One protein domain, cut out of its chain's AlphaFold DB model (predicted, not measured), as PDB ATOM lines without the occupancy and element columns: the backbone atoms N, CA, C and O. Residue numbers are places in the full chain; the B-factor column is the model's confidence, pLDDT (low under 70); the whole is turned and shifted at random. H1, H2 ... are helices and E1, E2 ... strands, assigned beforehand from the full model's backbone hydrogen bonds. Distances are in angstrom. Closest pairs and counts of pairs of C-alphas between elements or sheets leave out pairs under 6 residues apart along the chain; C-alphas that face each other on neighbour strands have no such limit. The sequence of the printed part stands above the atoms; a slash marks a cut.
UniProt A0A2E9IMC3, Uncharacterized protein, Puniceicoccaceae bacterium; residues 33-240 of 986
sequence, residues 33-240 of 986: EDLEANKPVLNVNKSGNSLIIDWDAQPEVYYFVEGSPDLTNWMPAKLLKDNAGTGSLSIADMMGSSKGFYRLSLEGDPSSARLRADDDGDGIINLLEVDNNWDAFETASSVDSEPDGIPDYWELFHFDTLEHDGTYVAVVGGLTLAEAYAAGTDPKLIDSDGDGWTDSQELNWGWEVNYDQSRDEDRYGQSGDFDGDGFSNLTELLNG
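AT A GLANCE: This is residues 33 to 240 of the 986 residues of an uncharacterized protein of Puniceicoccaceae bacterium (UniProt A0A2E9IMC3). This model has little regular structure: two small antiparallel sheets, E1 E2 E5 and E4 E3 E6, form one end, and short helices among loops trail away to H7. Seven named helices and six strands, class mixed, hold 81 of 208 printed residues, ordered H1, E1 to E6, H2 to H7. The whole is only just compact, close to loose, with radius of gyration of the C-alphas 20.1 A and spans 65 by 46 by 32 A.

HOW THE PARTS SIT: In the hairpin E1, residues 43 to 47, and E2, 50 to 55, find N 45 and O 52 within hydrogen-bond range, 2.8 A. H3, 126 to 131, touches H2, 113 to 116; C-alphas Leu 127 and Leu 115 are closest, 4.8 A. Every helix O i to N i+4 pair is within range; H2 is too short for one.

IN THESE COORDINATES: Find H1, 33 to 37, beginning at C-alpha 33, (13.539, -18.611, -5.236); H7, 233 to 239, ends at C-alpha 239, (-16.915, -36.757, -27.488).

THE WHOLE: The printed part has no cut; residues 206 to 232 make a long link; residues 83 to 87 and 91 to 96 have pLDDT under 70.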
ATOM      1  N   GLU A  33      12.146 -18.519  -5.696       83.94
ATOM      2  CA  GLU A  33      13.539 -18.611  -5.236       83.94
ATOM      3  C   GLU A  33      14.458 -17.636  -5.991       83.94
ATOM      4  O   GLU A  33      15.277 -16.950  -5.372       83.94
ATOM      5  N   ASP A  34      14.293 -17.512  -7.312       83.12
ATOM      6  CA  ASP A  34      15.056 -16.563  -8.127       83.12
ATOM      7  C   ASP A  34      14.676 -15.108  -7.820       83.12
ATOM      8  O   ASP A  34      15.564 -14.246  -7.761       83.12
ATOM      9  N   LEU A  35      13.389 -14.824  -7.590       84.94
ATOM     10  CA  LEU A  35      12.917 -13.502  -7.164       84.94
ATOM     11  C   LEU A  35      13.526 -13.116  -5.813       84.94
ATOM     12  O   LEU A  35      14.034 -12.001  -5.670       84.94
ATOM     13  N   GLU A  36      13.527 -14.036  -4.846       83.75
ATOM     14  CA  GLU A  36      14.115 -13.859  -3.516       83.75
ATOM     15  C   GLU A  36      15.632 -13.647  -3.581       83.75
ATOM     16  O   GLU A  36      16.158 -12.688  -3.001       83.75
ATOM     17  N   ALA A  37      16.341 -14.496  -4.332       83.75
ATOM     18  CA  ALA A  37      17.791 -14.418  -4.499       83.75
ATOM     19  C   ALA A  37      18.238 -13.114  -5.177       83.75
ATOM     20  O   ALA A  37      19.332 -12.611  -4.905       83.75
ATOM     21  N   ASN A  38      17.385 -12.551  -6.036       80.44
ATOM     22  CA  ASN A  38      17.669 -11.347  -6.811       80.44
ATOM     23  C   ASN A  38      16.811 -10.143  -6.387       80.44
ATOM     24  O   ASN A  38      16.642  -9.199  -7.169       80.44
ATOM     25  N   LYS A  39      16.302 -10.142  -5.147       80.81
ATOM     26  CA  LYS A  39      15.510  -9.036  -4.600       80.81
ATOM     27  C   LYS A  39      16.205  -7.696  -4.840       80.81
ATOM     28  O   LYS A  39      17.342  -7.498  -4.394       80.81
ATOM     29  N   PRO A  40      15.545  -6.757  -5.532       80.06
ATOM     30  CA  PRO A  40      16.207  -5.547  -5.953       80.06
ATOM     31  C   PRO A  40      16.456  -4.646  -4.744       80.06
ATOM     32  O   PRO A  40      15.612  -4.469  -3.862       80.06
ATOM     33  N   VAL A  41      17.654  -4.070  -4.689       83.19
ATOM     34  CA  VAL A  41      18.022  -3.149  -3.615       83.19
ATOM     35  C   VAL A  41      17.300  -1.826  -3.840       83.19
ATOM     36  O   VAL A  41      17.563  -1.124  -4.817       83.19
ATOM     37  N   LEU A  42      16.413  -1.472  -2.909       84.12
ATOM     38  CA  LEU A  42      15.669  -0.218  -2.955       84.12
ATOM     39  C   LEU A  42      16.573   0.961  -2.587       84.12
ATOM     40  O   LEU A  42      17.059   1.081  -1.459       84.12
ATOM     41  N   ASN A  43      16.752   1.873  -3.533       85.00
ATOM     42  CA  ASN A  43      17.410   3.153  -3.331       85.00
ATOM     43  C   ASN A  43      16.344   4.219  -3.100       85.00
ATOM     44  O   ASN A  43      15.687   4.688  -4.025       85.00
ATOM     45  N   VAL A  44      16.174   4.613  -1.841       83.19
ATOM     46  CA  VAL A  44      15.182   5.618  -1.463       83.19
ATOM     47  C   VAL A  44      15.832   6.998  -1.437       83.19
ATOM     48  O   VAL A  44      16.665   7.303  -0.581       83.19
ATOM     49  N   ASN A  45      15.421   7.851  -2.367       84.88
ATOM     50  CA  ASN A  45      15.891   9.219  -2.523       84.88
ATOM     51  C   ASN A  45      14.762  10.207  -2.220       84.88
ATOM     52  O   ASN A  45      13.609   9.993  -2.565       84.88
ATOM     53  N   LYS A  46      15.077  11.344  -1.595       81.31
ATOM     54  CA  LYS A  46      14.105  12.431  -1.425       81.31
ATOM     55  C   LYS A  46      14.351  13.511  -2.470       81.31
ATOM     56  O   LYS A  46      15.442  14.080  -2.509       81.31
ATOM     57  N   SER A  47      13.327  13.849  -3.248       80.69
ATOM     58  CA  SER A  47      13.371  14.952  -4.212       80.69
ATOM     59  C   SER A  47      12.215  15.914  -3.956       80.69
ATOM     60  O   SER A  47      11.055  15.631  -4.244       80.69
ATOM     61  N   GLY A  48      12.517  17.069  -3.356       81.44
ATOM     62  CA  GLY A  48      11.485  18.016  -2.925       81.44
ATOM     63  C   GLY A  48      10.588  17.430  -1.828       81.44
ATOM     64  O   GLY A  48      11.087  17.032  -0.772       81.44
ATOM     65  N   ASN A  49       9.274  17.410  -2.076       74.06
ATOM     66  CA  ASN A  49       8.281  16.778  -1.199       74.06
ATOM     67  C   ASN A  49       8.001  15.310  -1.558       74.06
ATOM     68  O   ASN A  49       7.320  14.648  -0.788       74.06
ATOM     69  N   SER A  50       8.549  14.796  -2.659       72.06
ATOM     70  CA  SER A  50       8.315  13.417  -3.086       72.06
ATOM     71  C   SER A  50       9.401  12.477  -2.567       72.06
ATOM     72  O   SER A  50      10.586  12.841  -2.474       72.06
ATOM     73  N   LEU A  51       8.988  11.256  -2.248       76.81
ATOM     74  CA  LEU A  51       9.880  10.128  -2.039       76.81
ATOM     75  C   LEU A  51      10.062   9.436  -3.390       76.81
ATOM     76  O   LEU A  51       9.089   9.063  -4.025       76.81
ATOM     77  N   ILE A  52      11.293   9.284  -3.849       82.62
ATOM     78  CA  ILE A  52      11.617   8.508  -5.042       82.62
ATOM     79  C   ILE A  52      12.184   7.178  -4.561       82.62
ATOM     80  O   ILE A  52      13.134   7.162  -3.778       82.62
ATOM     81  N   ILE A  53      11.588   6.078  -5.000       81.00
ATOM     82  CA  ILE A  53      12.113   4.732  -4.798       81.00
ATOM     83  C   ILE A  53      12.658   4.270  -6.147       81.00
ATOM     84  O   ILE A  53      11.895   4.113  -7.093       81.00
ATOM     85  N   ASP A  54      13.970   4.087  -6.232       84.94
ATOM     86  CA  ASP A  54      14.657   3.559  -7.410       84.94
ATOM     87  C   ASP A  54      15.103   2.118  -7.135       84.94
ATOM     88  O   ASP A  54      15.582   1.819  -6.038       84.94
ATOM     89  N   TRP A  55      15.001   1.226  -8.117       86.06
ATOM     90  CA  TRP A  55      15.487  -0.149  -7.996       86.06
ATOM     91  C   TRP A  55      15.971  -0.703  -9.340       86.06
ATOM     92  O   TRP A  55      15.530  -0.276 -10.406       86.06
ATOM     93  N   ASP A  56      16.911  -1.647  -9.296       84.00
ATOM     94  CA  ASP A  56      17.336  -2.385 -10.488       84.00
ATOM     95  C   ASP A  56      16.266  -3.432 -10.789       84.00
ATOM     96  O   ASP A  56      16.256  -4.500 -10.175       84.00
ATOM     97  N   ALA A  57      15.319  -3.106 -11.663       81.88
ATOM     98  CA  ALA A  57      14.241  -4.029 -11.949       81.88
ATOM     99  C   ALA A  57      14.669  -5.143 -12.905       81.88
ATOM    100  O   ALA A  57      15.667  -5.060 -13.635       81.88
ATOM    101  N   GLN A  58      13.897  -6.215 -12.837       82.88
ATOM    102  CA  GLN A  58      14.075  -7.432 -13.589       82.88
ATOM    103  C   GLN A  58      13.073  -7.448 -14.746       82.88
ATOM    104  O   GLN A  58      11.919  -7.073 -14.542       82.88
ATOM    105  N   PRO A  59      13.502  -7.873 -15.947       82.94
ATOM    106  CA  PRO A  59      12.584  -8.086 -17.059       82.94
ATOM    107  C   PRO A  59      11.495  -9.092 -16.682       82.94
ATOM    108  O   PRO A  59      11.803 -10.074 -16.010       82.94
ATOM    109  N   GLU A  60      10.273  -8.868 -17.166       82.44
ATOM    110  CA  GLU A  60       9.116  -9.763 -16.972       82.44
ATOM    111  C   GLU A  60       8.695  -9.968 -15.503       82.44
ATOM    112  O   GLU A  60       7.998 -10.925 -15.186       82.44
ATOM    113  N   VAL A  61       9.098  -9.066 -14.602       89.38
ATOM    114  CA  VAL A  61       8.653  -9.068 -13.204       89.38
ATOM    115  C   VAL A  61       7.718  -7.892 -12.955       89.38
ATOM    116  O   VAL A  61       7.983  -6.754 -13.364       89.38
ATOM    117  N   TYR A  62       6.639  -8.178 -12.240       91.50
ATOM    118  CA  TYR A  62       5.617  -7.231 -11.834       91.50
ATOM    119  C   TYR A  62       5.876  -6.764 -10.406       91.50
ATOM    120  O   TYR A  62       6.297  -7.515  -9.525       91.50
ATOM    121  N   TYR A  63       5.644  -5.481 -10.177       89.56
ATOM    122  CA  TYR A  63       6.013  -4.768  -8.969       89.56
ATOM    123  C   TYR A  63       4.775  -4.119  -8.376       89.56
ATOM    124  O   TYR A  63       4.342  -3.052  -8.814       89.56
ATOM    125  N   PHE A  64       4.237  -4.749  -7.342       90.56
ATOM    126  CA  PHE A  64       3.134  -4.204  -6.572       90.56
ATOM    127  C   PHE A  64       3.674  -3.301  -5.470       90.56
ATOM    128  O   PHE A  64       4.407  -3.741  -4.574       90.56
ATOM    129  N   VAL A  65       3.301  -2.028  -5.531       87.75
ATOM    130  CA  VAL A  65       3.631  -1.032  -4.518       87.75
ATOM    131  C   VAL A  65       2.400  -0.776  -3.675       87.75
ATOM    132  O   VAL A  65       1.359  -0.377  -4.190       87.75
ATOM    133  N   GLU A  66       2.540  -0.952  -2.367       88.75
ATOM    134  CA  GLU A  66       1.479  -0.681  -1.399       88.75
ATOM    135  C   GLU A  66       1.959   0.329  -0.357       88.75
ATOM    136  O   GLU A  66       3.111   0.297   0.096       88.75
ATOM    137  N   GLY A  67       1.059   1.223   0.040       88.44
ATOM    138  CA  GLY A  67       1.268   2.202   1.096       88.44
ATOM    139  C   GLY A  67       0.433   1.878   2.331       88.44
ATOM    140  O   GLY A  67      -0.698   1.423   2.227       88.44
ATOM    141  N   SER A  68       0.967   2.145   3.519       88.62
ATOM    142  CA  SER A  68       0.194   2.156   4.759       88.62
ATOM    143  C   SER A  68       0.517   3.375   5.628       88.62
ATOM    144  O   SER A  68       1.695   3.643   5.896       88.62
ATOM    145  N   PRO A  69      -0.482   4.118   6.142       87.75
ATOM    146  CA  PRO A  69      -0.232   5.204   7.088       87.75
ATOM    147  C   PRO A  69       0.201   4.697   8.476       87.75
ATOM    148  O   PRO A  69       0.817   5.453   9.230       87.75
ATOM    149  N   ASP A  70      -0.108   3.442   8.825       88.62
ATOM    150  CA  ASP A  70      -0.026   2.924  10.200       88.62
ATOM    151  C   ASP A  70       0.497   1.477  10.342       88.62
ATOM    152  O   ASP A  70       0.525   0.965  11.460       88.62
ATOM    153  N   LEU A  71       0.954   0.841   9.253       89.44
ATOM    154  CA  LEU A  71       1.346  -0.581   9.141       89.44
ATOM    155  C   LEU A  71       0.210  -1.600   9.298       89.44
ATOM    156  O   LEU A  71       0.467  -2.800   9.185       89.44
ATOM    157  N   THR A  72      -1.019  -1.156   9.546       89.69
ATOM    158  CA  THR A  72      -2.174  -2.044   9.729       89.69
ATOM    159  C   THR A  72      -3.080  -2.057   8.511       89.69
ATOM    160  O   THR A  72      -3.540  -3.124   8.118       89.69
ATOM    161  N   ASN A  73      -3.263  -0.903   7.870       89.00
ATOM    162  CA  ASN A  73      -4.076  -0.771   6.667       89.00
ATOM    163  C   ASN A  73      -3.161  -0.545   5.469       89.00
ATOM    164  O   ASN A  73      -2.584   0.537   5.338       89.00
ATOM    165  N   TRP A  74      -2.985  -1.571   4.641       89.69
ATOM    166  CA  TRP A  74      -2.229  -1.484   3.394       89.69
ATOM    167  C   TRP A  74      -3.190  -1.176   2.253       89.69
ATOM    168  O   TRP A  74      -4.248  -1.789   2.152       89.69
ATOM    169  N   MET A  75      -2.833  -0.192   1.440       87.94
ATOM    170  CA  MET A  75      -3.588   0.245   0.277       87.94
ATOM    171  C   MET A  75      -2.697   0.077  -0.952       87.94
ATOM    172  O   MET A  75      -1.524   0.477  -0.890       87.94
ATOM    173  N   PRO A  76      -3.221  -0.476  -2.054       87.62
ATOM    174  CA  PRO A  76      -2.516  -0.460  -3.323       87.62
ATOM    175  C   PRO A  76      -2.181   0.981  -3.703       87.62
ATOM    176  O   PRO A  76      -2.976   1.899  -3.500       87.62
ATOM    177  N   ALA A  77      -0.951   1.194  -4.154       81.69
ATOM    178  CA  ALA A  77      -0.476   2.506  -4.563       81.69
ATOM    179  C   ALA A  77      -0.164   2.532  -6.052       81.69
ATOM    180  O   ALA A  77      -0.512   3.504  -6.710       81.69
ATOM    181  N   LYS A  78       0.536   1.510  -6.561       86.44
ATOM    182  CA  LYS A  78       0.840   1.398  -7.987       86.44
ATOM    183  C   LYS A  78       1.252  -0.012  -8.383       86.44
ATOM    184  O   LYS A  78       2.012  -0.643  -7.645       86.44
ATOM    185  N   LEU A  79       0.807  -0.469  -9.548       89.75
ATOM    186  CA  LEU A  79       1.335  -1.656 -10.213       89.75
ATOM    187  C   LEU A  79       2.272  -1.222 -11.345       89.75
ATOM    188  O   LEU A  79       2.011  -0.262 -12.068       89.75
ATOM    189  N   LEU A  80       3.425  -1.876 -11.446       87.12
ATOM    190  CA  LEU A  80       4.441  -1.567 -12.444       87.12
ATOM    191  C   LEU A  80       4.972  -2.858 -13.059       87.12
ATOM    192  O   LEU A  80       5.295  -3.796 -12.337       87.12
ATOM    193  N   LYS A  81       5.163  -2.858 -14.373       87.31
ATOM    194  CA  LYS A  81       5.960  -3.850 -15.095       87.31
ATOM    195  C   LYS A  81       7.195  -3.142 -15.611       87.31
ATOM    196  O   LYS A  81       7.075  -2.093 -16.250       87.31
ATOM    197  N   ASP A  82       8.385  -3.657 -15.308       74.06
ATOM    198  CA  ASP A  82       9.582  -3.045 -15.882       74.06
ATOM    199  C   ASP A  82       9.907  -3.652 -17.249       74.06
ATOM    200  O   ASP A  82      10.291  -4.813 -17.373       74.06
ATOM    201  N   ASN A  83       9.800  -2.814 -18.280       63.38
ATOM    202  CA  ASN A  83      10.302  -3.094 -19.626       63.38
ATOM    203  C   ASN A  83      11.744  -2.569 -19.820       63.38
ATOM    204  O   ASN A  83      12.398  -2.843 -20.832       63.38
ATOM    205  N   ALA A  84      12.247  -1.776 -18.871       55.91
ATOM    206  CA  ALA A  84      13.628  -1.329 -18.776       55.91
ATOM    207  C   ALA A  84      14.372  -2.149 -17.703       55.91
ATOM    208  O   ALA A  84      13.852  -3.092 -17.131       55.91
ATOM    209  N   GLY A  85      15.661  -1.880 -17.492       57.12
ATOM    210  CA  GLY A  85      16.429  -2.560 -16.437       57.12
ATOM    211  C   GLY A  85      16.602  -1.712 -15.183       57.12
ATOM    212  O   GLY A  85      17.626  -1.864 -14.520       57.12
ATOM    213  N   THR A  86      15.719  -0.736 -14.970       58.97
ATOM    214  CA  THR A  86      15.773   0.254 -13.887       58.97
ATOM    215  C   THR A  86      14.365   0.799 -13.658       58.97
ATOM    216  O   THR A  86      13.871   1.568 -14.488       58.97
ATOM    217  N   GLY A  87      13.779   0.475 -12.508       61.69
ATOM    218  CA  GLY A  87      12.514   1.024 -12.040       61.69
ATOM    219  C   GLY A  87      12.746   2.292 -11.221       61.69
ATOM    220  O   GLY A  87      13.700   2.389 -10.446       61.69
ATOM    221  N   SER A  88      11.881   3.289 -11.395       70.06
ATOM    222  CA  SER A  88      11.843   4.484 -10.552       70.06
ATOM    223  C   SER A  88      10.394   4.867 -10.311       70.06
ATOM    224  O   SER A  88       9.651   5.134 -11.255       70.06
ATOM    225  N   LEU A  89       9.994   4.912  -9.044       72.44
ATOM    226  CA  LEU A  89       8.679   5.377  -8.637       72.44
ATOM    227  C   LEU A  89       8.819   6.616  -7.764       72.44
ATOM    228  O   LEU A  89       9.334   6.570  -6.647       72.44
ATOM    229  N   SER A  90       8.304   7.739  -8.259       71.38
ATOM    230  CA  SER A  90       8.063   8.909  -7.423       71.38
ATOM    231  C   SER A  90       6.755   8.717  -6.662       71.38
ATOM    232  O   SER A  90       5.681   9.003  -7.182       71.38
ATOM    233  N   ILE A  91       6.862   8.312  -5.407       68.69
ATOM    234  CA  ILE A  91       5.756   8.264  -4.463       68.69
ATOM    235  C   ILE A  91       5.526   9.684  -3.922       68.69
ATOM    236  O   ILE A  91       6.337  10.244  -3.171       68.69
ATOM    237  N   ALA A  92       4.439  10.311  -4.374       59.97
ATOM    238  CA  ALA A  92       3.951  11.579  -3.831       59.97
ATOM    239  C   ALA A  92       3.259  11.356  -2.467       59.97
ATOM    240  O   ALA A  92       3.314  10.260  -1.916       59.97
ATOM    241  N   ASP A  93       2.593  12.376  -1.913       57.28
ATOM    242  CA  ASP A  93       1.762  12.283  -0.697       57.28
ATOM    243  C   ASP A  93       0.504  11.391  -0.908       57.28
ATOM    244  O   ASP A  93      -0.608  11.783  -0.563       57.28
ATOM    245  N   MET A  94       0.652  10.189  -1.484       62.97
ATOM    246  CA  MET A  94      -0.431   9.250  -1.820       62.97
ATOM    247  C   MET A  94      -1.252   8.857  -0.590       62.97
ATOM    248  O   MET A  94      -2.421   8.525  -0.694       62.97
ATOM    249  N   MET A  95      -0.661   8.957   0.599       68.69
ATOM    250  CA  MET A  95      -1.298   8.527   1.842       68.69
ATOM    251  C   MET A  95      -1.987   9.643   2.622       68.69
ATOM    252  O   MET A  95      -2.378   9.434   3.770       68.69
ATOM    253  N   GLY A  96      -2.076  10.853   2.053       68.31
ATOM    254  CA  GLY A  96      -2.728  12.001   2.694       68.31
ATOM    255  C   GLY A  96      -2.122  12.392   4.050       68.31
ATOM    256  O   GLY A  96      -2.721  13.150   4.813       68.31
ATOM    257  N   SER A  97      -0.937  11.871   4.377       72.69
ATOM    258  CA  SER A  97      -0.311  11.986   5.686       72.69
ATOM    259  C   SER A  97       1.154  12.404   5.541       72.69
ATOM    260  O   SER A  97       1.825  12.135   4.549       72.69
ATOM    261  N   SER A  98       1.686  13.045   6.584       74.12
ATOM    262  CA  SER A  98       3.096  13.459   6.617       74.12
ATOM    263  C   SER A  98       4.100  12.311   6.819       74.12
ATOM    264  O   SER A  98       5.309  12.563   6.826       74.12
ATOM    265  N   LYS A  99       3.629  11.079   7.061       78.38
ATOM    266  CA  LYS A  99       4.463   9.903   7.344       78.38
ATOM    267  C   LYS A  99       3.816   8.634   6.815       78.38
ATOM    268  O   LYS A  99       2.672   8.345   7.133       78.38
ATOM    269  N   GLY A 100       4.601   7.837   6.112       82.00
ATOM    270  CA  GLY A 100       4.098   6.635   5.489       82.00
ATOM    271  C   GLY A 100       5.047   5.461   5.524       82.00
ATOM    272  O   GLY A 100       6.262   5.652   5.525       82.00
ATOM    273  N   PHE A 101       4.469   4.268   5.528       86.75
ATOM    274  CA  PHE A 101       5.144   3.014   5.256       86.75
ATOM    275  C   PHE A 101       4.820   2.591   3.828       86.75
ATOM    276  O   PHE A 101       3.688   2.744   3.386       86.75
ATOM    277  N   TYR A 102       5.813   2.077   3.115       85.50
ATOM    278  CA  TYR A 102       5.644   1.545   1.769       85.50
ATOM    279  C   TYR A 102       6.312   0.182   1.710       85.50
ATOM    280  O   TYR A 102       7.372  -0.009   2.318       85.50
ATOM    281  N   ARG A 103       5.700  -0.751   0.988       87.56
ATOM    282  CA  ARG A 103       6.299  -2.045   0.666       87.56
ATOM    283  C   ARG A 103       6.223  -2.278  -0.833       87.56
ATOM    284  O   ARG A 103       5.318  -1.788  -1.501       87.56
ATOM    285  N   LEU A 104       7.212  -3.014  -1.318       86.75
ATOM    286  CA  LEU A 104       7.302  -3.496  -2.683       86.75
ATOM    287  C   LEU A 104       7.235  -5.019  -2.611       86.75
ATOM    288  O   LEU A 104       8.082  -5.630  -1.955       86.75
ATOM    289  N   SER A 105       6.238  -5.609  -3.255       89.81
ATOM    290  CA  SER A 105       6.162  -7.051  -3.500       89.81
ATOM    291  C   SER A 105       6.373  -7.319  -4.983       89.81
ATOM    292  O   SER A 105       5.962  -6.514  -5.819       89.81
ATOM    293  N   LEU A 106       7.046  -8.424  -5.285       90.88
ATOM    294  CA  LEU A 106       7.350  -8.845  -6.642       90.88
ATOM    295  C   LEU A 106       6.451 -10.020  -7.002       90.88
ATOM    296  O   LEU A 106       6.195 -10.861  -6.145       90.88
ATOM    297  N   GLU A 107       6.031 -10.065  -8.254       92.62
ATOM    298  CA  GLU A 107       5.340 -11.198  -8.851       92.62
ATOM    299  C   GLU A 107       6.039 -11.539 -10.168       92.62
ATOM    300  O   GLU A 107       6.250 -10.663 -11.008       92.62
ATOM    301  N   GLY A 108       6.472 -12.787 -10.305       89.12
ATOM    302  CA  GLY A 108       7.190 -13.286 -11.484       89.12
ATOM    303  C   GLY A 108       6.341 -14.204 -12.348       89.12
ATOM    304  O   GLY A 108       6.781 -14.607 -13.425       89.12
ATOM    305  N   ASP A 109       5.148 -14.544 -11.871       89.50
ATOM    306  CA  ASP A 109       4.194 -15.372 -12.572       89.50
ATOM    307  C   ASP A 109       3.016 -14.517 -13.069       89.50
ATOM    308  O   ASP A 109       2.188 -14.088 -12.267       89.50
ATOM    309  N   PRO A 110       2.899 -14.272 -14.385       87.75
ATOM    310  CA  PRO A 110       1.808 -13.477 -14.945       87.75
ATOM    311  C   PRO A 110       0.431 -14.127 -14.784       87.75
ATOM    312  O   PRO A 110      -0.576 -13.438 -14.902       87.75
ATOM    313  N   SER A 111       0.374 -15.430 -14.503       85.88
ATOM    314  CA  SER A 111      -0.881 -16.132 -14.227       85.88
ATOM    315  C   SER A 111      -1.311 -16.035 -12.759       85.88
ATOM    316  O   SER A 111      -2.293 -16.665 -12.372       85.88
ATOM    317  N   SER A 112      -0.585 -15.304 -11.901       88.94
ATOM    318  CA  SER A 112      -0.938 -15.237 -10.481       88.94
ATOM    319  C   SER A 112      -2.283 -14.551 -10.266       88.94
ATOM    320  O   SER A 112      -2.580 -13.532 -10.890       88.94
ATOM    321  N   ALA A 113      -3.075 -15.066  -9.321       88.88
ATOM    322  CA  ALA A 113      -4.410 -14.545  -9.020       88.88
ATOM    323  C   ALA A 113      -4.427 -13.020  -8.792       88.88
ATOM    324  O   ALA A 113      -5.383 -12.343  -9.142       88.88
ATOM    325  N   ARG A 114      -3.338 -12.449  -8.258       90.62
ATOM    326  CA  ARG A 114      -3.223 -11.001  -8.043       90.62
ATOM    327  C   ARG A 114      -3.062 -10.206  -9.343       90.62
ATOM    328  O   ARG A 114      -3.544  -9.085  -9.418       90.62
ATOM    329  N   LEU A 115      -2.357 -10.739 -10.339       92.19
ATOM    330  CA  LEU A 115      -2.263 -10.115 -11.665       92.19
ATOM    331  C   LEU A 115      -3.511 -10.377 -12.510       92.19
ATOM    332  O   LEU A 115      -3.812  -9.602 -13.410       92.19
ATOM    333  N   ARG A 116      -4.246 -11.445 -12.210       90.62
ATOM    334  CA  ARG A 116      -5.500 -11.786 -12.881       90.62
ATOM    335  C   ARG A 116      -6.739 -11.111 -12.287       90.62
ATOM    336  O   ARG A 116      -7.787 -11.136 -12.917       90.62
ATOM    337  N   ALA A 117      -6.620 -10.507 -11.108       91.31
ATOM    338  CA  ALA A 117      -7.671  -9.697 -10.507       91.31
ATOM    339  C   ALA A 117      -7.885  -8.376 -11.265       91.31
ATOM    340  O   ALA A 117      -6.987  -7.899 -11.953       91.31
ATOM    341  N   ASP A 118      -9.059  -7.785 -11.071       91.75
ATOM    342  CA  ASP A 118      -9.424  -6.420 -11.458       91.75
ATOM    343  C   ASP A 118      -9.591  -5.615 -10.155       91.75
ATOM    344  O   ASP A 118     -10.638  -5.667  -9.499       91.75
ATOM    345  N   ASP A 119      -8.504  -4.993  -9.684       91.19
ATOM    346  CA  ASP A 119      -8.478  -4.367  -8.354       91.19
ATOM    347  C   ASP A 119      -9.250  -3.035  -8.301       91.19
ATOM    348  O   ASP A 119      -9.631  -2.595  -7.205       91.19
ATOM    349  N   ASP A 120      -9.490  -2.386  -9.441       91.38
ATOM    350  CA  ASP A 120     -10.204  -1.109  -9.513       91.38
ATOM    351  C   ASP A 120     -11.649  -1.210 -10.037       91.38
ATOM    352  O   ASP A 120     -12.421  -0.250  -9.880       91.38
ATOM    353  N   GLY A 121     -12.037  -2.395 -10.516       91.31
ATOM    354  CA  GLY A 121     -13.390  -2.771 -10.907       91.31
ATOM    355  C   GLY A 121     -13.808  -2.208 -12.261       91.31
ATOM    356  O   GLY A 121     -15.005  -1.963 -12.459       91.31
ATOM    357  N   ASP A 122     -12.855  -1.912 -13.142       90.62
ATOM    358  CA  ASP A 122     -13.116  -1.328 -14.452       90.62
ATOM    359  C   ASP A 122     -13.283  -2.376 -15.577       90.62
ATOM    360  O   ASP A 122     -13.588  -2.027 -16.722       90.62
ATOM    361  N   GLY A 123     -13.207  -3.668 -15.261       90.69
ATOM    362  CA  GLY A 123     -13.384  -4.756 -16.222       90.69
ATOM    363  C   GLY A 123     -12.150  -5.027 -17.085       90.69
ATOM    364  O   GLY A 123     -12.260  -5.745 -18.084       90.69
ATOM    365  N   ILE A 124     -10.992  -4.465 -16.731       92.44
ATOM    366  CA  ILE A 124      -9.687  -4.804 -17.295       92.44
ATOM    367  C   ILE A 124      -8.829  -5.369 -16.160       92.44
ATOM    368  O   ILE A 124      -8.643  -4.744 -15.129       92.44
ATOM    369  N   ILE A 125      -8.289  -6.577 -16.334       92.31
ATOM    370  CA  ILE A 125      -7.452  -7.180 -15.292       92.31
ATOM    371  C   ILE A 125      -6.113  -6.446 -15.134       92.31
ATOM    372  O   ILE A 125      -5.500  -6.008 -16.117       92.31
ATOM    373  N   ASN A 126      -5.586  -6.469 -13.910       93.38
ATOM    374  CA  ASN A 126      -4.332  -5.844 -13.498       93.38
ATOM    375  C   ASN A 126      -3.162  -6.134 -14.465       93.38
ATOM    376  O   ASN A 126      -2.341  -5.257 -14.751       93.38
ATOM    377  N   LEU A 127      -3.061  -7.378 -14.961       92.31
ATOM    378  CA  LEU A 127      -2.047  -7.830 -15.921       92.31
ATOM    379  C   LEU A 127      -2.123  -7.067 -17.247       92.31
ATOM    380  O   LEU A 127      -1.096  -6.638 -17.774       92.31
ATOM    381  N   LEU A 128      -3.324  -6.917 -17.806       91.81
ATOM    382  CA  LEU A 128      -3.516  -6.267 -19.099       91.81
ATOM    383  C   LEU A 128      -3.241  -4.771 -18.983       91.81
ATOM    384  O   LEU A 128      -2.571  -4.196 -19.848       91.81
ATOM    385  N   GLU A 129      -3.706  -4.146 -17.906       92.88
ATOM    386  CA  GLU A 129      -3.473  -2.729 -17.660       92.88
ATOM    387  C   GLU A 129      -1.983  -2.423 -17.540       92.88
ATOM    388  O   GLU A 129      -1.453  -1.573 -18.266       92.88
ATOM    389  N   VAL A 130      -1.269  -3.155 -16.680       91.31
ATOM    390  CA  VAL A 130       0.159  -2.909 -16.469       91.31
ATOM    391  C   VAL A 130       0.983  -3.199 -17.728       91.31
ATOM    392  O   VAL A 130       1.927  -2.455 -18.019       91.31
ATOM    393  N   ASP A 131       0.603  -4.201 -18.528       89.50
ATOM    394  CA  ASP A 131       1.244  -4.512 -19.814       89.50
ATOM    395  C   ASP A 131       1.065  -3.393 -20.846       89.50
ATOM    396  O   ASP A 131       1.969  -3.130 -21.649       89.50
ATOM    397  N   ASN A 132      -0.055  -2.673 -20.771       88.19
ATOM    398  CA  ASN A 132      -0.342  -1.499 -21.592       88.19
ATOM    399  C   ASN A 132       0.106  -0.178 -20.942       88.19
ATOM    400  O   ASN A 132      -0.092   0.894 -21.521       88.19
ATOM    401  N   ASN A 133       0.788  -0.234 -19.789       88.19
ATOM    402  CA  ASN A 133       1.254   0.921 -19.014       88.19
ATOM    403  C   ASN A 133       0.099   1.824 -18.521       88.19
ATOM    404  O   ASN A 133       0.235   3.053 -18.458       88.19
ATOM    405  N   TRP A 134      -1.031   1.204 -18.189       88.81
ATOM    406  CA  TRP A 134      -2.147   1.777 -17.436       88.81
ATOM    407  C   TRP A 134      -1.950   1.482 -15.938       88.81
ATOM    408  O   TRP A 134      -1.041   0.734 -15.564       88.81
ATOM    409  N   ASP A 135      -2.684   2.179 -15.072       86.88
ATOM    410  CA  ASP A 135      -2.529   2.059 -13.618       86.88
ATOM    411  C   ASP A 135      -3.675   1.227 -13.051       86.88
ATOM    412  O   ASP A 135      -4.770   1.752 -12.918       86.88
ATOM    413  N   ALA A 136      -3.380  -0.014 -12.657       91.50
ATOM    414  CA  ALA A 136      -4.356  -1.017 -12.211       91.50
ATOM    415  C   ALA A 136      -5.125  -0.710 -10.914       91.50
ATOM    416  O   ALA A 136      -5.756  -1.565 -10.302       91.50
ATOM    417  N   PHE A 137      -4.973   0.510 -10.408       89.94
ATOM    418  CA  PHE A 137      -5.642   1.008  -9.211       89.94
ATOM    419  C   PHE A 137      -6.359   2.342  -9.471       89.94
ATOM    420  O   PHE A 137      -6.831   2.977  -8.519       89.94
ATOM    421  N   GLU A 138      -6.379   2.822 -10.718       87.75
ATOM    422  CA  GLU A 138      -7.022   4.070 -11.121       87.75
ATOM    423  C   GLU A 138      -8.252   3.784 -11.984       87.75
ATOM    424  O   GLU A 138      -8.176   3.836 -13.208       87.75
ATOM    425  N   THR A 139      -9.409   3.642 -11.322       85.69
ATOM    426  CA  THR A 139     -10.678   3.365 -12.004       85.69
ATOM    427  C   THR A 139     -10.917   4.341 -13.154       85.69
ATOM    428  O   THR A 139     -11.063   5.561 -12.948       85.69
ATOM    429  N   ALA A 140     -11.012   3.800 -14.364       85.19
ATOM    430  CA  ALA A 140     -11.277   4.584 -15.550       85.19
ATOM    431  C   ALA A 140     -12.695   5.195 -15.546       85.19
ATOM    432  O   ALA A 140     -13.616   4.819 -14.817       85.19
ATOM    433  N   SER A 141     -12.883   6.233 -16.361       86.06
ATOM    434  CA  SER A 141     -14.157   6.950 -16.445       86.06
ATOM    435  C   SER A 141     -15.228   6.086 -17.112       86.06
ATOM    436  O   SER A 141     -15.173   5.930 -18.323       86.06
ATOM    437  N   SER A 142     -16.278   5.687 -16.388       87.44
ATOM    438  CA  SER A 142     -17.427   4.892 -16.882       87.44
ATOM    439  C   SER A 142     -18.373   5.600 -17.872       87.44
ATOM    440  O   SER A 142     -19.581   5.370 -17.890       87.44
ATOM    441  N   VAL A 143     -17.848   6.520 -18.680       93.81
ATOM    442  CA  VAL A 143     -18.603   7.171 -19.753       93.81
ATOM    443  C   VAL A 143     -18.776   6.170 -20.886       93.81
ATOM    444  O   VAL A 143     -17.788   5.662 -21.391       93.81
ATOM    445  N   ASP A 144     -20.024   5.950 -21.279       93.38
ATOM    446  CA  ASP A 144     -20.437   5.221 -22.480       93.38
ATOM    447  C   ASP A 144     -21.101   6.248 -23.416       93.38
ATOM    448  O   ASP A 144     -22.174   6.804 -23.123       93.38
ATOM    449  N   SER A 145     -20.388   6.614 -24.479       93.06
ATOM    450  CA  SER A 145     -20.822   7.604 -25.465       93.06
ATOM    451  C   SER A 145     -21.838   7.036 -26.462       93.06
ATOM    452  O   SER A 145     -22.587   7.827 -27.059       93.06
ATOM    453  N   GLU A 146     -21.892   5.711 -26.635       90.56
ATOM    454  CA  GLU A 146     -22.689   5.000 -27.649       90.56
ATOM    455  C   GLU A 146     -23.872   4.181 -27.068       90.56
ATOM    456  O   GLU A 146     -24.554   3.452 -27.794       90.56
ATOM    457  N   PRO A 147     -24.372   4.605 -25.894       87.88
ATOM    458  CA  PRO A 147     -25.102   3.829 -24.869       87.88
ATOM    459  C   PRO A 147     -25.412   2.360 -25.203       87.88
ATOM    460  O   PRO A 147     -26.587   1.971 -25.288       87.88
ATOM    461  N   ASP A 148     -24.383   1.546 -25.393       90.56
ATOM    462  CA  ASP A 148     -24.503   0.125 -25.725       90.56
ATOM    463  C   ASP A 148     -24.182  -0.802 -24.539       90.56
ATOM    464  O   ASP A 148     -24.383  -2.017 -24.631       90.56
ATOM    465  N   GLY A 149     -23.799  -0.217 -23.400       90.31
ATOM    466  CA  GLY A 149     -23.449  -0.927 -22.179       90.31
ATOM    467  C   GLY A 149     -21.955  -1.197 -22.028       90.31
ATOM    468  O   GLY A 149     -21.591  -1.851 -21.051       90.31
ATOM    469  N   ILE A 150     -21.113  -0.699 -22.938       93.94
ATOM    470  CA  ILE A 150     -19.656  -0.784 -22.843       93.94
ATOM    471  C   ILE A 150     -19.089   0.623 -22.627       93.94
ATOM    472  O   ILE A 150     -19.406   1.551 -23.367       93.94
ATOM    473  N   PRO A 151     -18.250   0.834 -21.606       94.75
ATOM    474  CA  PRO A 151     -17.598   2.121 -21.429       94.75
ATOM    475  C   PRO A 151     -16.556   2.434 -22.511       94.75
ATOM    476  O   PRO A 151     -15.733   1.586 -22.867       94.75
ATOM    477  N   ASP A 152     -16.469   3.712 -22.888       94.00
ATOM    478  CA  ASP A 152     -15.532   4.234 -23.888       94.00
ATOM    479  C   ASP A 152     -14.073   3.847 -23.583       94.00
ATOM    480  O   ASP A 152     -13.277   3.627 -24.492       94.00
ATOM    481  N   TYR A 153     -13.672   3.819 -22.305       93.44
ATOM    482  CA  TYR A 153     -12.287   3.489 -21.942       93.44
ATOM    483  C   TYR A 153     -11.944   2.037 -22.266       93.44
ATOM    484  O   TYR A 153     -10.837   1.783 -22.733       93.44
ATOM    485  N   TRP A 154     -12.887   1.118 -22.054       94.81
ATOM    486  CA  TRP A 154     -12.696  -0.306 -22.275       94.81
ATOM    487  C   TRP A 154     -12.629  -0.596 -23.777       94.81
ATOM    488  O   TRP A 154     -11.720  -1.279 -24.255       94.81
ATOM    489  N   GLU A 155     -13.511   0.035 -24.557       94.94
ATOM    490  CA  GLU A 155     -13.446  -0.016 -26.018       94.94
ATOM    491  C   GLU A 155     -12.143   0.569 -26.565       94.94
ATOM    492  O   GLU A 155     -11.525  -0.017 -27.453       94.94
ATOM    493  N   LEU A 156     -11.692   1.715 -26.044       93.88
ATOM    494  CA  LEU A 156     -10.430   2.323 -26.461       93.88
ATOM    495  C   LEU A 156      -9.230   1.465 -26.067       93.88
ATOM    496  O   LEU A 156      -8.292   1.373 -26.855       93.88
ATOM    497  N   PHE A 157      -9.263   0.830 -24.895       94.06
ATOM    498  CA  PHE A 157      -8.209  -0.064 -24.432       94.06
ATOM    499  C   PHE A 157      -8.046  -1.261 -25.372       94.06
ATOM    500  O   PHE A 157      -6.945  -1.530 -25.861       94.06
ATOM    501  N   HIS A 158      -9.144  -1.952 -25.690       94.25
ATOM    502  CA  HIS A 158      -9.066  -3.107 -26.575       94.25
ATOM    503  C   HIS A 158      -8.976  -2.691 -28.047       94.25
ATOM    504  O   HIS A 158      -8.160  -3.236 -28.774       94.25
ATOM    505  N   PHE A 159      -9.732  -1.732 -28.560       95.00
ATOM    506  CA  PHE A 159      -9.858  -1.529 -30.012       95.00
ATOM    507  C   PHE A 159      -9.247  -0.236 -30.554       95.00
ATOM    508  O   PHE A 159      -9.229  -0.068 -31.777       95.00
ATOM    509  N   ASP A 160      -8.744   0.663 -29.702       95.31
ATOM    510  CA  ASP A 160      -8.327   2.024 -30.080       95.31
ATOM    511  C   ASP A 160      -9.440   2.820 -30.814       95.31
ATOM    512  O   ASP A 160      -9.168   3.792 -31.530       95.31
ATOM    513  N   THR A 161     -10.708   2.405 -30.683       94.81
ATOM    514  CA  THR A 161     -11.872   2.991 -31.366       94.81
ATOM    515  C   THR A 161     -13.165   2.708 -30.602       94.81
ATOM    516  O   THR A 161     -13.248   1.693 -29.925       94.81
ATOM    517  N   LEU A 162     -14.170   3.571 -30.785       94.94
ATOM    518  CA  LEU A 162     -15.536   3.449 -30.241       94.94
ATOM    519  C   LEU A 162     -16.525   2.966 -31.320       94.94
ATOM    520  O   LEU A 162     -17.622   3.481 -31.434       94.94
ATOM    521  N   GLU A 163     -16.075   2.158 -32.285       94.88
ATOM    522  CA  GLU A 163     -16.921   1.762 -33.433       94.88
ATOM    523  C   GLU A 163     -17.628   0.413 -33.216       94.88
ATOM    524  O   GLU A 163     -18.393  -0.016 -34.089       94.88
ATOM    525  N   HIS A 164     -17.338  -0.289 -32.116       94.44
ATOM    526  CA  HIS A 164     -17.804  -1.654 -31.886       94.44
ATOM    527  C   HIS A 164     -18.882  -1.668 -30.816       94.44
ATOM    528  O   HIS A 164     -18.622  -1.284 -29.692       94.44
ATOM    529  N   ASP A 165     -20.062  -2.185 -31.154       94.00
ATOM    530  CA  ASP A 165     -21.132  -2.282 -30.170       94.00
ATOM    531  C   ASP A 165     -21.025  -3.537 -29.282       94.00
ATOM    532  O   ASP A 165     -20.319  -4.502 -29.594       94.00
ATOM    533  N   GLY A 166     -21.833  -3.577 -28.222       94.44
ATOM    534  CA  GLY A 166     -21.966  -4.718 -27.315       94.44
ATOM    535  C   GLY A 166     -22.299  -6.066 -27.955       94.44
ATOM    536  O   GLY A 166     -22.123  -7.098 -27.310       94.44
ATOM    537  N   THR A 167     -22.748  -6.101 -29.215       95.88
ATOM    538  CA  THR A 167     -23.033  -7.348 -29.949       95.88
ATOM    539  C   THR A 167     -21.877  -7.816 -30.830       95.88
ATOM    540  O   THR A 167     -21.948  -8.904 -31.413       95.88
ATOM    541  N   TYR A 168     -20.816  -7.017 -30.952       96.38
ATOM    542  CA  TYR A 168     -19.632  -7.369 -31.718       96.38
ATOM    543  C   TYR A 168     -18.899  -8.553 -31.075       96.38
ATOM    544  O   TYR A 168     -18.763  -8.633 -29.861       96.38
ATOM    545  N   VAL A 169     -18.427  -9.488 -31.899       97.00
ATOM    546  CA  VAL A 169     -17.641 -10.656 -31.477       97.00
ATOM    547  C   VAL A 169     -16.294 -10.551 -32.175       97.00
ATOM    548  O   VAL A 169     -16.214 -10.710 -33.398       97.00
ATOM    549  N   ALA A 170     -15.243 -10.241 -31.419       96.06
ATOM    550  CA  ALA A 170     -13.934  -9.940 -31.995       96.06
ATOM    551  C   ALA A 170     -13.188 -11.198 -32.483       96.06
ATOM    552  O   ALA A 170     -12.432 -11.115 -33.456       96.06
ATOM    553  N   VAL A 171     -13.453 -12.365 -31.886       96.62
ATOM    554  CA  VAL A 171     -12.876 -13.659 -32.289       96.62
ATOM    555  C   VAL A 171     -13.972 -14.692 -32.522       96.62
ATOM    556  O   VAL A 171     -14.883 -14.849 -31.719       96.62
ATOM    557  N   VAL A 172     -13.891 -15.437 -33.630       94.44
ATOM    558  CA  VAL A 172     -14.860 -16.502 -33.937       94.44
ATOM    559  C   VAL A 172     -14.850 -17.554 -32.829       94.44
ATOM    560  O   VAL A 172     -13.851 -18.244 -32.656       94.44
ATOM    561  N   GLY A 173     -15.985 -17.709 -32.145       91.31
ATOM    562  CA  GLY A 173     -16.140 -18.639 -31.025       91.31
ATOM    563  C   GLY A 173     -15.896 -18.021 -29.646       91.31
ATOM    564  O   GLY A 173     -16.131 -18.712 -28.668       91.31
ATOM    565  N   GLY A 174     -15.466 -16.757 -29.576       94.88
ATOM    566  CA  GLY A 174     -15.378 -15.993 -28.331       94.88
ATOM    567  C   GLY A 174     -16.693 -15.306 -27.954       94.88
ATOM    568  O   GLY A 174     -17.718 -15.459 -28.631       94.88
ATOM    569  N   LEU A 175     -16.632 -14.525 -26.877       97.12
ATOM    570  CA  LEU A 175     -17.751 -13.767 -26.318       97.12
ATOM    571  C   LEU A 175     -18.112 -12.532 -27.163       97.12
ATOM    572  O   LEU A 175     -17.294 -12.006 -27.927       97.12
ATOM    573  N   THR A 176     -19.354 -12.055 -27.028       96.75
ATOM    574  CA  THR A 176     -19.698 -10.688 -27.461       96.75
ATOM    575  C   THR A 176     -18.971  -9.666 -26.590       96.75
ATOM    576  O   THR A 176     -18.619  -9.974 -25.455       96.75
ATOM    577  N   LEU A 177     -18.756  -8.439 -27.070       96.12
ATOM    578  CA  LEU A 177     -18.059  -7.425 -26.274       96.12
ATOM    579  C   LEU A 177     -18.768  -7.127 -24.950       96.12
ATOM    580  O   LEU A 177     -18.094  -6.946 -23.945       96.12
ATOM    581  N   ALA A 178     -20.105  -7.124 -24.925       95.38
ATOM    582  CA  ALA A 178     -20.849  -6.912 -23.686       95.38
ATOM    583  C   ALA A 178     -20.660  -8.070 -22.690       95.38
ATOM    584  O   ALA A 178     -20.567  -7.837 -21.488       95.38
ATOM    585  N   GLU A 179     -20.596  -9.314 -23.179       95.94
ATOM    586  CA  GLU A 179     -20.294 -10.485 -22.346       95.94
ATOM    587  C   GLU A 179     -18.840 -10.464 -21.866       95.94
ATOM    588  O   GLU A 179     -18.600 -10.703 -20.688       95.94
ATOM    589  N   ALA A 180     -17.892 -10.124 -22.744       95.88
ATOM    590  CA  ALA A 180     -16.478 -10.036 -22.405       95.88
ATOM    591  C   ALA A 180     -16.207  -8.940 -21.366       95.88
ATOM    592  O   ALA A 180     -15.495  -9.178 -20.398       95.88
ATOM    593  N   TYR A 181     -16.835  -7.770 -21.521       95.00
ATOM    594  CA  TYR A 181     -16.776  -6.685 -20.542       95.00
ATOM    595  C   TYR A 181     -17.352  -7.117 -19.189       95.00
ATOM    596  O   TYR A 181     -16.716  -6.931 -18.156       95.00
ATOM    597  N   ALA A 182     -18.529  -7.755 -19.183       92.81
ATOM    598  CA  ALA A 182     -19.149  -8.245 -17.952       92.81
ATOM    599  C   ALA A 182     -18.336  -9.356 -17.262       92.81
ATOM    600  O   ALA A 182     -18.441  -9.519 -16.047       92.81
ATOM    601  N   ALA A 183     -17.558 -10.118 -18.031       92.19
ATOM    602  CA  ALA A 183     -16.700 -11.194 -17.548       92.19
ATOM    603  C   ALA A 183     -15.262 -10.736 -17.221       92.19
ATOM    604  O   ALA A 183     -14.499 -11.504 -16.643       92.19
ATOM    605  N   GLY A 184     -14.882  -9.504 -17.582       91.88
ATOM    606  CA  GLY A 184     -13.520  -8.981 -17.428       91.88
ATOM    607  C   GLY A 184     -12.474  -9.648 -18.335       91.88
ATOM    608  O   GLY A 184     -11.287  -9.619 -18.023       91.88
ATOM    609  N   THR A 185     -12.888 -10.306 -19.419       93.56
ATOM    610  CA  THR A 185     -12.018 -11.077 -20.335       93.56
ATOM    611  C   THR A 185     -11.478 -10.217 -21.475       93.56
ATOM    612  O   THR A 185     -12.134  -9.249 -21.868       93.56
ATOM    613  N   ASP A 186     -10.352 -10.598 -22.093       94.00
ATOM    614  CA  ASP A 186      -9.882  -9.922 -23.309       94.00
ATOM    615  C   ASP A 186     -10.733 -10.362 -24.516       94.00
ATOM    616  O   ASP A 186     -10.576 -11.480 -25.006       94.00
ATOM    617  N   PRO A 187     -11.577  -9.487 -25.101       95.62
ATOM    618  CA  PRO A 187     -12.428  -9.845 -26.234       95.62
ATOM    619  C   PRO A 187     -11.641 -10.313 -27.466       95.62
ATOM    620  O   PRO A 187     -12.212 -10.914 -28.379       95.62
ATOM    621  N   LYS A 188     -10.343  -9.998 -27.555       95.00
ATOM    622  CA  LYS A 188      -9.477 -10.417 -28.665       95.00
ATOM    623  C   LYS A 188      -8.910 -11.819 -28.503       95.00
ATOM    624  O   LYS A 188      -8.223 -12.281 -29.422       95.00
ATOM    625  N   LEU A 189      -9.159 -12.472 -27.377       94.94
ATOM    626  CA  LEU A 189      -8.765 -13.842 -27.105       94.94
ATOM    627  C   LEU A 189     -10.027 -14.700 -26.986       94.94
ATOM    628  O   LEU A 189     -11.122 -14.209 -26.740       94.94
ATOM    629  N   ILE A 190      -9.893 -15.986 -27.306       95.75
ATOM    630  CA  ILE A 190     -10.976 -16.960 -27.089       95.75
ATOM    631  C   ILE A 190     -10.880 -17.603 -25.700       95.75
ATOM    632  O   ILE A 190     -11.837 -18.215 -25.248       95.75
ATOM    633  N   ASP A 191      -9.699 -17.500 -25.108       94.19
ATOM    634  CA  ASP A 191      -9.216 -18.118 -23.883       94.19
ATOM    635  C   ASP A 191      -8.255 -17.067 -23.304       94.19
ATOM    636  O   ASP A 191      -7.172 -16.820 -23.859       94.19
ATOM    637  N   SER A 192      -8.753 -16.309 -22.333       92.31
ATOM    638  CA  SER A 192      -8.124 -15.103 -21.800       92.31
ATOM    639  C   SER A 192      -7.006 -15.429 -20.818       92.31
ATOM    640  O   SER A 192      -6.065 -14.637 -20.670       92.31
ATOM    641  N   ASP A 193      -7.063 -16.564 -20.125       89.94
ATOM    642  CA  ASP A 193      -5.996 -17.014 -19.226       89.94
ATOM    643  C   ASP A 193      -5.000 -17.990 -19.845       89.94
ATOM    644  O   ASP A 193      -3.853 -18.054 -19.386       89.94
ATOM    645  N   GLY A 194      -5.355 -18.589 -20.974       90.38
ATOM    646  CA  GLY A 194      -4.503 -19.478 -21.742       90.38
ATOM    647  C   GLY A 194      -4.397 -20.874 -21.137       90.38
ATOM    648  O   GLY A 194      -3.425 -21.572 -21.457       90.38
ATOM    649  N   ASP A 195      -5.330 -21.275 -20.273       87.81
ATOM    650  CA  ASP A 195      -5.334 -22.602 -19.651       87.81
ATOM    651  C   ASP A 195      -5.878 -23.711 -20.575       87.81
ATOM    652  O   ASP A 195      -5.725 -24.918 -20.327       87.81
ATOM    653  N   GLY A 196      -6.417 -23.296 -21.723       90.06
ATOM    654  CA  GLY A 196      -6.975 -24.133 -22.767       90.06
ATOM    655  C   GLY A 196      -8.503 -24.148 -22.779       90.06
ATOM    656  O   GLY A 196      -9.085 -24.625 -23.761       90.06
ATOM    657  N   TRP A 197      -9.184 -23.676 -21.747       91.69
ATOM    658  CA  TRP A 197     -10.632 -23.525 -21.764       91.69
ATOM    659  C   TRP A 197     -11.002 -22.183 -22.388       91.69
ATOM    660  O   TRP A 197     -10.306 -21.192 -22.262       91.69
ATOM    661  N   THR A 198     -12.067 -22.158 -23.189       94.81
ATOM    662  CA  THR A 198     -12.521 -20.876 -23.745       94.81
ATOM    663  C   THR A 198     -13.318 -20.111 -22.696       94.81
ATOM    664  O   THR A 198     -14.133 -20.728 -22.008       94.81
ATOM    665  N   ASP A 199     -13.237 -18.780 -22.704       95.56
ATOM    666  CA  ASP A 199     -13.972 -17.902 -21.779       95.56
ATOM    667  C   ASP A 199     -15.478 -18.234 -21.751       95.56
ATOM    668  O   ASP A 199     -16.167 -18.194 -20.732       95.56
ATOM    669  N   SER A 200     -16.021 -18.621 -22.911       95.25
ATOM    670  CA  SER A 200     -17.417 -19.051 -23.041       95.25
ATOM    671  C   SER A 200     -17.725 -20.363 -22.315       95.25
ATOM    672  O   SER A 200     -18.837 -20.537 -21.816       95.25
ATOM    673  N   GLN A 201     -16.802 -21.324 -22.295       93.06
ATOM    674  CA  GLN A 201     -16.968 -22.578 -21.554       93.06
ATOM    675  C   GLN A 201     -16.892 -22.329 -20.052       93.06
ATOM    676  O   GLN A 201     -17.779 -22.774 -19.324       93.06
ATOM    677  N   GLU A 202     -15.902 -21.559 -19.618       93.69
ATOM    678  CA  GLU A 202     -15.684 -21.245 -18.209       93.69
ATOM    679  C   GLU A 202     -16.870 -20.479 -17.617       93.69
ATOM    680  O   GLU A 202     -17.408 -20.887 -16.586       93.69
ATOM    681  N   LEU A 203     -17.402 -19.469 -18.323       93.81
ATOM    682  CA  LEU A 203     -18.638 -18.786 -17.915       93.81
ATOM    683  C   LEU A 203     -19.825 -19.744 -17.776       93.81
ATOM    684  O   LEU A 203     -20.632 -19.609 -16.854       93.81
ATOM    685  N   ASN A 204     -19.955 -20.719 -18.681       91.94
ATOM    686  CA  ASN A 204     -21.039 -21.701 -18.620       91.94
ATOM    687  C   ASN A 204     -20.889 -22.670 -17.437       91.94
ATOM    688  O   ASN A 204     -21.901 -23.162 -16.928       91.94
ATOM    689  N   TRP A 205     -19.661 -22.935 -16.992       89.75
ATOM    690  CA  TRP A 205     -19.367 -23.750 -15.811       89.75
ATOM    691  C   TRP A 205     -19.333 -22.945 -14.507       89.75
ATOM    692  O   TRP A 205     -19.351 -23.536 -13.426       89.75
ATOM    693  N   GLY A 206     -19.367 -21.611 -14.591       90.31
ATOM    694  CA  GLY A 206     -19.255 -20.713 -13.441       90.31
ATOM    695  C   GLY A 206     -17.833 -20.638 -12.888       90.31
ATOM    696  O   GLY A 206     -17.661 -20.492 -11.679       90.31
ATOM    697  N   TRP A 207     -16.840 -20.809 -13.759       90.00
ATOM    698  CA  TRP A 207     -15.419 -20.711 -13.439       90.00
ATOM    699  C   TRP A 207     -14.905 -19.280 -13.618       90.00
ATOM    700  O   TRP A 207     -15.556 -18.437 -14.242       90.00
ATOM    701  N   GLU A 208     -13.752 -19.005 -13.018       89.31
ATOM    702  CA  GLU A 208     -13.067 -17.722 -13.148       89.31
ATOM    703  C   GLU A 208     -12.312 -17.672 -14.481       89.31
ATOM    704  O   GLU A 208     -11.184 -18.126 -14.560       89.31
ATOM    705  N   VAL A 209     -12.919 -17.046 -15.489       91.75
ATOM    706  CA  VAL A 209     -12.461 -16.877 -16.896       91.75
ATOM    707  C   VAL A 209     -11.104 -16.189 -17.109       91.75
ATOM    708  O   VAL A 209     -10.686 -15.894 -18.225       91.75
ATOM    709  N   ASN A 210     -10.474 -15.770 -16.020       90.00
ATOM    710  CA  ASN A 210      -9.178 -15.112 -16.020       90.00
ATOM    711  C   ASN A 210      -8.201 -15.836 -15.097       90.00
ATOM    712  O   ASN A 210      -7.143 -15.288 -14.805       90.00
ATOM    713  N   TYR A 211      -8.534 -17.018 -14.603       88.38
ATOM    714  CA  TYR A 211      -7.718 -17.767 -13.671       88.38
ATOM    715  C   TYR A 211      -7.539 -19.189 -14.177       88.38
ATOM    716  O   TYR A 211      -8.475 -19.976 -14.103       88.38
ATOM    717  N   ASP A 212      -6.304 -19.522 -14.560       86.94
ATOM    718  CA  ASP A 212      -5.924 -20.871 -14.974       86.94
ATOM    719  C   ASP A 212      -6.248 -21.874 -13.859       86.94
ATOM    720  O   ASP A 212      -5.518 -21.994 -12.863       86.94
ATOM    721  N   GLN A 213      -7.350 -22.609 -14.031       83.25
ATOM    722  CA  GLN A 213      -7.847 -23.493 -12.979       83.25
ATOM    723  C   GLN A 213      -6.985 -24.749 -12.851       83.25
ATOM    724  O   GLN A 213      -6.987 -25.401 -11.803       83.25
ATOM    725  N   SER A 214      -6.192 -25.081 -13.874       81.38
ATOM    726  CA  SER A 214      -5.273 -26.225 -13.840       81.38
ATOM    727  C   SER A 214      -4.160 -26.067 -12.797       81.38
ATOM    728  O   SER A 214      -3.552 -27.058 -12.386       81.38
ATOM    729  N   ARG A 215      -3.936 -24.842 -12.304       79.56
ATOM    730  CA  ARG A 215      -2.982 -24.547 -11.228       79.56
ATOM    731  C   ARG A 215      -3.370 -25.119  -9.876       79.56
ATOM    732  O   ARG A 215      -2.479 -25.435  -9.085       79.56
ATOM    733  N   ASP A 216      -4.667 -25.198  -9.596       80.56
ATOM    734  CA  ASP A 216      -5.145 -25.693  -8.309       80.56
ATOM    735  C   ASP A 216      -4.961 -27.207  -8.234       80.56
ATOM    736  O   ASP A 216      -4.444 -27.731  -7.244       80.56
ATOM    737  N   GLU A 217      -5.349 -27.911  -9.302       82.00
ATOM    738  CA  GLU A 217      -5.198 -29.357  -9.427       82.00
ATOM    739  C   GLU A 217      -5.030 -29.774 -10.899       82.00
ATOM    740  O   GLU A 217      -5.848 -29.426 -11.751       82.00
ATOM    741  N   ASP A 218      -4.043 -30.640 -11.179       82.88
ATOM    742  CA  ASP A 218      -3.746 -31.164 -12.529       82.88
ATOM    743  C   ASP A 218      -4.976 -31.754 -13.250       82.88
ATOM    744  O   ASP A 218      -5.024 -31.811 -14.481       82.88
ATOM    745  N   ARG A 219      -5.980 -32.220 -12.494       86.62
ATOM    746  CA  ARG A 219      -7.208 -32.801 -13.052       86.62
ATOM    747  C   ARG A 219      -8.134 -31.787 -13.728       86.62
ATOM    748  O   ARG A 219      -9.034 -32.218 -14.436       86.62
ATOM    749  N   TYR A 220      -7.938 -30.485 -13.514       87.25
ATOM    750  CA  TYR A 220      -8.762 -29.425 -14.104       87.25
ATOM    751  C   TYR A 220      -8.284 -28.994 -15.494       87.25
ATOM    752  O   TYR A 220      -9.083 -28.531 -16.308       87.25
ATOM    753  N   GLY A 221      -7.011 -29.229 -15.823       88.44
ATOM    754  CA  GLY A 221      -6.498 -28.966 -17.166       88.44
ATOM    755  C   GLY A 221      -7.127 -29.882 -18.222       88.44
ATOM    756  O   GLY A 221      -7.657 -30.951 -17.919       88.44
ATOM    757  N   GLN A 222      -7.009 -29.521 -19.500       90.69
ATOM    758  CA  GLN A 222      -7.511 -30.333 -20.620       90.69
ATOM    759  C   GLN A 222      -7.009 -31.793 -20.632       90.69
ATOM    760  O   GLN A 222      -7.707 -32.701 -21.095       90.69
ATOM    761  N   SER A 223      -5.780 -32.030 -20.165       91.06
ATOM    762  CA  SER A 223      -5.192 -33.373 -20.040       91.06
ATOM    763  C   SER A 223      -5.529 -34.078 -18.725       91.06
ATOM    764  O   SER A 223      -5.150 -35.238 -18.559       91.06
ATOM    765  N   GLY A 224      -6.171 -33.371 -17.797       91.31
ATOM    766  CA  GLY A 224      -6.687 -33.900 -16.543       91.31
ATOM    767  C   GLY A 224      -7.904 -34.794 -16.753       91.31
ATOM    768  O   GLY A 224      -8.332 -34.988 -17.883       91.31
ATOM    769  N   ASP A 225      -8.426 -35.345 -15.664       92.88
ATOM    770  CA  ASP A 225      -9.564 -36.271 -15.613       92.88
ATOM    771  C   ASP A 225     -10.437 -35.828 -14.429       92.88
ATOM    772  O   ASP A 225     -10.133 -36.116 -13.264       92.88
ATOM    773  N   PHE A 226     -11.411 -34.968 -14.720       91.25
ATOM    774  CA  PHE A 226     -12.123 -34.164 -13.731       91.25
ATOM    775  C   PHE A 226     -12.997 -35.040 -12.824       91.25
ATOM    776  O   PHE A 226     -13.042 -34.821 -11.601       91.25
ATOM    777  N   ASP A 227     -13.630 -36.061 -13.400       92.69
ATOM    778  CA  ASP A 227     -14.527 -36.991 -12.715       92.69
ATOM    779  C   ASP A 227     -13.879 -38.334 -12.311       92.69
ATOM    780  O   ASP A 227     -14.441 -39.067 -11.485       92.69
ATOM    781  N   GLY A 228     -12.664 -38.616 -12.789       94.12
ATOM    782  CA  GLY A 228     -11.862 -39.775 -12.413       94.12
ATOM    783  C   GLY A 228     -12.262 -41.077 -13.113       94.12
ATOM    784  O   GLY A 228     -12.008 -42.158 -12.556       94.12
ATOM    785  N   ASP A 229     -12.922 -41.015 -14.269       93.38
ATOM    786  CA  ASP A 229     -13.355 -42.191 -15.031       93.38
ATOM    787  C   ASP A 229     -12.251 -42.814 -15.914       93.38
ATOM    788  O   ASP A 229     -12.394 -43.941 -16.416       93.38
ATOM    789  N   GLY A 230     -11.104 -42.136 -16.015       93.38
ATOM    790  CA  GLY A 230      -9.931 -42.543 -16.778       93.38
ATOM    791  C   GLY A 230      -9.842 -41.952 -18.186       93.38
ATOM    792  O   GLY A 230      -8.913 -42.322 -18.920       93.38
ATOM    793  N   PHE A 231     -10.764 -41.075 -18.584       93.38
ATOM    794  CA  PHE A 231     -10.685 -40.276 -19.802       93.38
ATOM    795  C   PHE A 231     -10.246 -38.850 -19.481       93.38
ATOM    796  O   PHE A 231     -10.450 -38.340 -18.391       93.38
ATOM    797  N   SER A 232      -9.561 -38.207 -20.430       94.06
ATOM    798  CA  SER A 232      -9.152 -36.822 -20.212       94.06
ATOM    799  C   SER A 232     -10.297 -35.857 -20.503       94.06
ATOM    800  O   SER A 232     -11.051 -36.089 -21.451       94.06
ATOM    801  N   ASN A 233     -10.319 -34.705 -19.837       92.94
ATOM    802  CA  ASN A 233     -11.323 -33.657 -20.038       92.94
ATOM    803  C   ASN A 233     -11.434 -33.243 -21.516       92.94
ATOM    804  O   ASN A 233     -12.517 -33.054 -22.064       92.94
ATOM    805  N   LEU A 234     -10.303 -33.158 -22.226       92.25
ATOM    806  CA  LEU A 234     -10.297 -32.901 -23.668       92.25
ATOM    807  C   LEU A 234     -10.969 -34.025 -24.469       92.25
ATOM    808  O   LEU A 234     -11.682 -33.758 -25.435       92.25
ATOM    809  N   THR A 235     -10.734 -35.286 -24.098       93.31
ATOM    810  CA  THR A 235     -11.343 -36.441 -24.771       93.31
ATOM    811  C   THR A 235     -12.851 -36.400 -24.605       93.31
ATOM    812  O   THR A 235     -13.586 -36.588 -25.574       93.31
ATOM    813  N   GLU A 236     -13.304 -36.132 -23.396       93.06
ATOM    814  CA  GLU A 236     -14.712 -36.024 -23.062       93.06
ATOM    815  C   GLU A 236     -15.394 -34.861 -23.780       93.06
ATOM    816  O   GLU A 236     -16.376 -35.070 -24.497       93.06
ATOM    817  N   LEU A 237     -14.791 -33.666 -23.741       91.31
ATOM    818  CA  LEU A 237     -15.270 -32.495 -24.477       91.31
ATOM    819  C   LEU A 237     -15.420 -32.793 -25.978       91.31
ATOM    820  O   LEU A 237     -16.437 -32.459 -26.590       91.31
ATOM    821  N   LEU A 238     -14.425 -33.452 -26.584       91.69
ATOM    822  CA  LEU A 238     -14.454 -33.828 -28.002       91.69
ATOM    823  C   LEU A 238     -15.518 -34.891 -28.318       91.69
ATOM    824  O   LEU A 238     -16.022 -34.930 -29.447       91.69
ATOM    825  N   ASN A 239     -15.856 -35.754 -27.356       92.12
ATOM    826  CA  ASN A 239     -16.915 -36.757 -27.488       92.12
ATOM    827  C   ASN A 239     -18.301 -36.230 -27.075       92.12
ATOM    828  O   ASN A 239     -19.305 -36.875 -27.396       92.12
ATOM    829  N   GLY A 240     -18.364 -35.046 -26.461       91.75
ATOM    830  CA  GLY A 240     -19.587 -34.430 -25.956       91.75
ATOM    831  C   GLY A 240     -20.162 -35.150 -24.739       91.75
ATOM    832  O   GLY A 240     -21.389 -35.200 -24.620       91.75
TER     833      GLY A 240